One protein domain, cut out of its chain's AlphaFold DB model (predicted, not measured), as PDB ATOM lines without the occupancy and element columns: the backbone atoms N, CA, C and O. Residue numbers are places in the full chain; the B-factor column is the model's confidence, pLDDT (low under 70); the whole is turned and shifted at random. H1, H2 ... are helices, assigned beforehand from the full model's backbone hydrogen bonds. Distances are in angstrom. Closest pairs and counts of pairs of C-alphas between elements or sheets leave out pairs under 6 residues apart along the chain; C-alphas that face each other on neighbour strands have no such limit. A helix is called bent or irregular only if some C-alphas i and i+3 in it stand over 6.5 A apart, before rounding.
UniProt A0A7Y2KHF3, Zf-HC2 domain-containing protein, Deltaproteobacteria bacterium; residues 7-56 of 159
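This is residues 7 to 56 of the 159 residues of the protein "Zf-HC2 domain-containing protein" of Deltaproteobacteria bacterium (UniProt A0A7Y2KHF3). H2 and H3 meet near their ends as a V, and the shorter H1 packs on both arms. The far end of H3 and the two residues after it, residues 51 to 56, stick out free of the rest. The printed part has 50 residues with three named helices, in the order H1, H2, H3, and no named strand; the class is all helix. The whole is compact, with a radius of gyration of the C-alphas of 11.1 A and spans of 33 by 22 by 15 A.

Find C-alpha 7 at (216.338, 137.901, 116.996); from there H1 runs through residues 7 to 17, 16.5 A long. It is irregular: C-alphas 11 and 14 are 7.1 A apart. H2, residues 23 to 35, begins with C-alpha 23 at (200.457, 144.396, 126.143) and is 18.8 A long. H3, residues 37 to 54, is the longest at 25.5 A; look for its end at C-alpha 54, (192.740, 140.956, 102.400).

Start at H1, which touches H2 at a steep tilt of 64 degrees, opposite ways; their closest C-alphas, of Ala 9 and Phe 29, are 6.4 A apart. H1 also touches H3, with residues 39 to 47 of H3 alone, at a shallow tilt of 27 degrees, the same way; look at the closest C-alphas, of Leu 13 and Glu 43, 6.9 A apart. H2 and H3 only just touch, with 3 pairs of C-alphas within 8 A, and touch only at the corner by their link, through residues 33 to 34 and 39 to 40 alone. Their closest C-alphas, of Leu 33 and Ala 40, are 5.0 A apart, and they run opposite ways at a steep tilt of 65 degrees. In H2 and H3 every O i to N i+4 pair is within hydrogen-bond range; in H1 5 of 7 are.

The two C-alphas farthest apart, of Arg 24 and Leu 56, are 33.4 A apart. The printed part has no cut, and the links H1 to H2 and H2 to H3 are both tight. The mean pLDDT of the printed part is 95.0, and no printed residue is under 70.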
ATOM      1  N   THR A   7     216.695 139.332 117.062       95.31
ATOM      2  CA  THR A   7     216.338 137.901 116.996       95.31
ATOM      3  C   THR A   7     215.035 137.641 117.743       95.31
ATOM      4  O   THR A   7     214.138 136.938 117.271       95.31
ATOM      5  N   ARG A   8     214.901 138.240 118.930       94.44
ATOM      6  CA  ARG A   8     213.661 138.185 119.697       94.44
ATOM      7  C   ARG A   8     212.532 138.930 118.983       94.44
ATOM      8  O   ARG A   8     211.409 138.431 118.975       94.44
ATOM      9  N   ALA A   9     212.811 140.082 118.381       94.69
ATOM     10  CA  ALA A   9     211.832 140.853 117.623       94.69
ATOM     11  C   ALA A   9     211.250 140.038 116.447       94.69
ATOM     12  O   ALA A   9     210.030 139.907 116.340       94.69
ATOM     13  N   GLU A  10     212.094 139.400 115.638       94.44
ATOM     14  CA  GLU A  10     211.686 138.528 114.527       94.44
ATOM     15  C   GLU A  10     210.735 137.413 114.990       94.44
ATOM     16  O   GLU A  10     209.705 137.164 114.363       94.44
ATOM     17  N   SER A  11     211.023 136.788 116.137       95.56
ATOM     18  CA  SER A  11     210.178 135.717 116.685       95.56
ATOM     19  C   SER A  11     208.781 136.181 117.127       95.56
ATOM     20  O   SER A  11     207.851 135.377 117.164       95.56
ATOM     21  N   LEU A  12     208.621 137.468 117.451       95.56
ATOM     22  CA  LEU A  12     207.372 138.056 117.944       95.56
ATOM     23  C   LEU A  12     206.591 138.801 116.857       95.56
ATOM     24  O   LEU A  12     205.444 139.193 117.081       95.56
ATOM     25  N   LEU A  13     207.178 138.966 115.670       95.50
ATOM     26  CA  LEU A  13     206.600 139.728 114.570       95.50
ATOM     27  C   LEU A  13     205.269 139.135 114.076       95.50
ATOM     28  O   LEU A  13     204.321 139.883 113.849       95.50
ATOM     29  N   SER A  14     205.154 137.809 113.965       94.62
ATOM     30  CA  SER A  14     203.901 137.141 113.573       94.62
ATOM     31  C   SER A  14     202.786 137.366 114.600       94.62
ATOM     32  O   SER A  14     201.735 137.907 114.260       94.62
ATOM     33  N   ALA A  15     203.051 137.065 115.875       95.88
ATOM     34  CA  ALA A  15     202.112 137.286 116.977       95.88
ATOM     35  C   ALA A  15     201.697 138.764 117.099       95.88
ATOM     36  O   ALA A  15     200.544 139.077 117.409       95.88
ATOM     37  N   TYR A  16     202.612 139.693 116.813       96.25
ATOM     38  CA  TYR A  16     202.311 141.120 116.756       96.25
ATOM     39  C   TYR A  16     201.323 141.463 115.629       96.25
ATOM     40  O   TYR A  16     200.349 142.185 115.869       96.25
ATOM     41  N   LEU A  17     201.524 140.932 114.417       95.12
ATOM     42  CA  LEU A  17     200.631 141.155 113.271       95.12
ATOM     43  C   LEU A  17     199.231 140.570 113.494       95.12
ATOM     44  O   LEU A  17     198.237 141.194 113.102       95.12
ATOM     45  N   ASP A  18     199.152 139.430 114.175       94.50
ATOM     46  CA  ASP A  18     197.899 138.761 114.539       94.50
ATOM     47  C   ASP A  18     197.203 139.390 115.760       94.50
ATOM     48  O   ASP A  18     196.073 139.030 116.088       94.50
ATOM     49  N   ARG A  19     197.830 140.391 116.399       94.06
ATOM     50  CA  ARG A  19     197.390 141.022 117.661       94.06
ATOM     51  C   ARG A  19     197.287 140.047 118.840       94.06
ATOM     52  O   ARG A  19     196.594 140.348 119.810       94.06
ATOM     53  N   ASP A  20     198.019 138.941 118.774       96.50
ATOM     54  CA  ASP A  20     198.072 137.887 119.794       96.50
ATOM     55  C   ASP A  20     199.170 138.136 120.848       96.50
ATOM     56  O   ASP A  20     199.323 137.400 121.815       96.50
ATOM     57  N   LEU A  21     199.939 139.215 120.686       95.50
ATOM     58  CA  LEU A  21     201.008 139.573 121.612       95.50
ATOM     59  C   LEU A  21     200.470 140.319 122.857       95.50
ATOM     60  O   LEU A  21     199.708 141.288 122.679       95.50
ATOM     61  N   PRO A  22     200.878 139.944 124.091       94.81
ATOM     62  CA  PRO A  22     200.451 140.619 125.319       94.81
ATOM     63  C   PRO A  22     200.961 142.065 125.384       94.81
ATOM     64  O   PRO A  22     202.021 142.387 124.845       94.81
ATOM     65  N   GLU A  23     200.222 142.937 126.080       92.94
ATOM     66  CA  GLU A  23     200.457 144.396 126.143       92.94
ATOM     67  C   GLU A  23     201.926 144.748 126.434       92.94
ATOM     68  O   GLU A  23     202.558 145.492 125.690       92.94
ATOM     69  N   ARG A  24     202.505 144.115 127.462       91.56
ATOM     70  CA  ARG A  24     203.887 144.353 127.898       91.56
ATOM     71  C   ARG A  24     204.921 144.049 126.811       91.56
ATOM     72  O   ARG A  24     205.910 144.763 126.678       91.56
ATOM     73  N   GLU A  25     204.731 142.966 126.063       93.31
ATOM     74  CA  GLU A  25     205.656 142.591 124.989       93.31
ATOM     75  C   GLU A  25     205.433 143.444 123.744       93.31
ATOM     76  O   GLU A  25     206.389 143.795 123.057       93.31
ATOM     77  N   ARG A  26     204.184 143.847 123.495       94.94
ATOM     78  CA  ARG A  26     203.824 144.772 122.423       94.94
ATOM     79  C   ARG A  26     204.475 146.136 122.597       94.94
ATOM     80  O   ARG A  26     204.965 146.681 121.614       94.94
ATOM     81  N   GLU A  27     204.494 146.675 123.812       94.06
ATOM     82  CA  GLU A  27     205.163 147.944 124.109       94.06
ATOM     83  C   GLU A  27     206.662 147.859 123.810       94.06
ATOM     84  O   GLU A  27     207.159 148.648 123.005       94.06
ATOM     85  N   GLY A  28     207.351 146.850 124.354       93.75
ATOM     86  CA  GLY A  28     208.783 146.643 124.106       93.75
ATOM     87  C   GLY A  28     209.109 146.422 122.627       93.75
ATOM     88  O   GLY A  28     210.054 147.008 122.103       93.75
ATOM     89  N   PHE A  29     208.281 145.652 121.918       95.00
ATOM     90  CA  PHE A  29     208.421 145.456 120.475       95.00
ATOM     91  C   PHE A  29     208.193 146.749 119.691       95.00
ATOM     92  O   PHE A  29     208.963 147.079 118.794       95.00
ATOM     93  N   SER A  30     207.180 147.538 120.057       94.25
ATOM     94  CA  SER A  30     206.913 148.824 119.410       94.25
ATOM     95  C   SER A  30     208.034 149.841 119.629       94.25
ATOM     96  O   SER A  30     208.314 150.643 118.739       94.25
ATOM     97  N   GLU A  31     208.693 149.801 120.787       94.94
ATOM     98  CA  GLU A  31     209.877 150.608 121.063       94.94
ATOM     99  C   GLU A  31     211.055 150.155 120.196       94.94
ATOM    100  O   GLU A  31     211.677 150.991 119.538       94.94
ATOM    101  N   HIS A  32     211.292 148.844 120.096       94.88
ATOM    102  CA  HIS A  32     212.316 148.284 119.217       94.88
ATOM    103  C   HIS A  32     212.107 148.692 117.751       94.88
ATOM    104  O   HIS A  32     213.046 149.152 117.109       94.88
ATOM    105  N   LEU A  33     210.878 148.627 117.222       95.44
ATOM    106  CA  LEU A  33     210.576 149.057 115.848       95.44
ATOM    107  C   LEU A  33     210.884 150.542 115.593       95.44
ATOM    108  O   LEU A  33     211.169 150.928 114.463       95.44
ATOM    109  N   ARG A  34     210.835 151.399 116.620       95.44
ATOM    110  CA  ARG A  34     211.218 152.817 116.482       95.44
ATOM    111  C   ARG A  34     212.732 153.008 116.415       95.44
ATOM    112  O   ARG A  34     213.182 154.012 115.873       95.44
ATOM    113  N   GLN A  35     213.492 152.080 116.986       94.94
ATOM    114  CA  GLN A  35     214.949 152.150 117.089       94.94
ATOM    115  C   GLN A  35     215.649 151.353 115.978       94.94
ATOM    116  O   GLN A  35     216.724 151.742 115.529       94.94
ATOM    117  N   CYS A  36     215.032 150.269 115.495       96.31
ATOM    118  CA  CYS A  36     215.591 149.364 114.499       96.31
ATOM    119  C   CYS A  36     214.873 149.500 113.139       96.31
ATOM    120  O   CYS A  36     213.763 148.985 112.968       96.31
ATOM    121  N   PRO A  37     215.499 150.137 112.129       95.12
ATOM    122  CA  PRO A  37     214.887 150.311 110.813       95.12
ATOM    123  C   PRO A  37     214.749 149.001 110.025       95.12
ATOM    124  O   PRO A  37     213.891 148.918 109.148       95.12
ATOM    125  N   LEU A  38     215.565 147.984 110.330       95.50
ATOM    126  CA  LEU A  38     215.479 146.671 109.683       95.50
ATOM    127  C   LEU A  38     214.162 145.980 110.048       95.50
ATOM    128  O   LEU A  38     213.346 145.724 109.166       95.50
ATOM    129  N   CYS A  39     213.897 145.801 111.345       96.31
ATOM    130  CA  CYS A  39     212.661 145.176 111.819       96.31
ATOM    131  C   CYS A  39     211.414 146.004 111.460       96.31
ATOM    132  O   CYS A  39     210.363 145.445 111.149       96.31
ATOM    133  N   ALA A  40     211.518 147.339 111.435       96.50
ATOM    134  CA  ALA A  40     210.441 148.202 110.944       96.50
ATOM    135  C   ALA A  40     210.134 147.982 109.453       96.50
ATOM    136  O   ALA A  40     208.971 148.010 109.044       96.50
ATOM    137  N   GLY A  41     211.164 147.755 108.634       97.38
ATOM    138  CA  GLY A  41     211.012 147.423 107.220       97.38
ATOM    139  C   GLY A  41     210.297 146.088 107.011       97.38
ATOM    140  O   GLY A  41     209.379 146.009 106.195       97.38
ATOM    141  N   GLU A  42     210.669 145.067 107.782       96.56
ATOM    142  CA  GLU A  42     210.033 143.745 107.734       96.56
ATOM    143  C   GLU A  42     208.561 143.800 108.143       96.56
ATOM    144  O   GLU A  42     207.691 143.276 107.444       96.56
ATOM    145  N   GLU A  43     208.263 144.498 109.238       97.44
ATOM    146  CA  GLU A  43     206.900 144.685 109.721       97.44
ATOM    147  C   GLU A  43     206.008 145.363 108.678       97.44
ATOM    148  O   GLU A  43     204.894 144.899 108.400       97.44
ATOM    149  N   LYS A  44     206.533 146.404 108.027       97.94
ATOM    150  CA  LYS A  44     205.842 147.104 106.950       97.94
ATOM    151  C   LYS A  44     205.607 146.195 105.742       97.94
ATOM    152  O   LYS A  44     204.482 146.143 105.244       97.94
ATOM    153  N   ALA A  45     206.624 145.458 105.293       97.00
ATOM    154  CA  ALA A  45     206.518 144.557 104.145       97.00
ATOM    155  C   ALA A  45     205.475 143.446 104.372       97.00
ATOM    156  O   ALA A  45     204.670 143.128 103.488       97.00
ATOM    157  N   LEU A  46     205.424 142.886 105.584       96.31
ATOM    158  CA  LEU A  46     204.414 141.896 105.950       96.31
ATOM    159  C   LEU A  46     203.012 142.509 106.017       96.31
ATOM    160  O   LEU A  46     202.063 141.915 105.504       96.31
ATOM    161  N   LYS A  47     202.855 143.714 106.576       96.50
ATOM    162  CA  LYS A  47     201.569 144.433 106.568       96.50
ATOM    163  C   LYS A  47     201.059 144.714 105.160       96.50
ATOM    164  O   LYS A  47     199.864 144.555 104.909       96.50
ATOM    165  N   GLU A  48     201.938 145.122 104.251       97.12
ATOM    166  CA  GLU A  48     201.600 145.332 102.842       97.12
ATOM    167  C   GLU A  48     201.122 144.025 102.200       97.12
ATOM    168  O   GLU A  48     200.051 143.993 101.593       97.12
ATOM    169  N   THR A  49     201.837 142.924 102.436       96.31
ATOM    170  CA  THR A  49     201.441 141.590 101.964       96.31
ATOM    171  C   THR A  49     200.066 141.183 102.504       96.31
ATOM    172  O   THR A  49     199.187 140.790 101.736       96.31
ATOM    173  N   LEU A  50     199.824 141.341 103.810       94.94
ATOM    174  CA  LEU A  50     198.525 141.058 104.432       94.94
ATOM    175  C   LEU A  50     197.407 141.942 103.867       94.94
ATOM    176  O   LEU A  50     196.277 141.481 103.713       94.94
ATOM    177  N   SER A  51     197.703 143.202 103.547       94.00
ATOM    178  CA  SER A  51     196.752 144.105 102.899       94.00
ATOM    179  C   SER A  51     196.359 143.594 101.513       94.00
ATOM    180  O   SER A  51     195.171 143.530 101.199       94.00
ATOM    181  N   LEU A  52     197.322 143.161 100.696       95.31
ATOM    182  CA  LEU A  52     197.045 142.589  99.374       95.31
ATOM    183  C   LEU A  52     196.174 141.332  99.474       95.31
ATOM    184  O   LEU A  52     195.180 141.222  98.760       95.31
ATOM    185  N   LEU A  53     196.490 140.429 100.408       93.75
ATOM    186  CA  LEU A  53     195.707 139.212 100.638       93.75
ATOM    187  C   LEU A  53     194.271 139.516 101.088       93.75
ATOM    188  O   LEU A  53     193.334 138.865 100.636       93.75
ATOM    189  N   ARG A  54     194.074 140.528 101.939       90.88
ATOM    190  CA  ARG A  54     192.740 140.956 102.400       90.88
ATOM    191  C   ARG A  54     191.886 141.582 101.300       90.88
ATOM    192  O   ARG A  54     190.666 141.563 101.415       90.88
ATOM    193  N   ASN A  55     192.513 142.134 100.264       91.38
ATOM    194  CA  ASN A  55     191.825 142.730  99.119       91.38
ATOM    195  C   ASN A  55     191.500 141.716  98.013       91.38
ATOM    196  O   ASN A  55     190.936 142.097  96.985       91.38
ATOM    197  N   LEU A  56     191.839 140.435  98.194       91.19
ATOM    198  CA  LEU A  56     191.421 139.401  97.258       91.19
ATOM    199  C   LEU A  56     189.886 139.286  97.241       91.19
ATOM    200  O   LEU A  56     189.247 139.428  98.288       91.19
TER     201      LEU A  56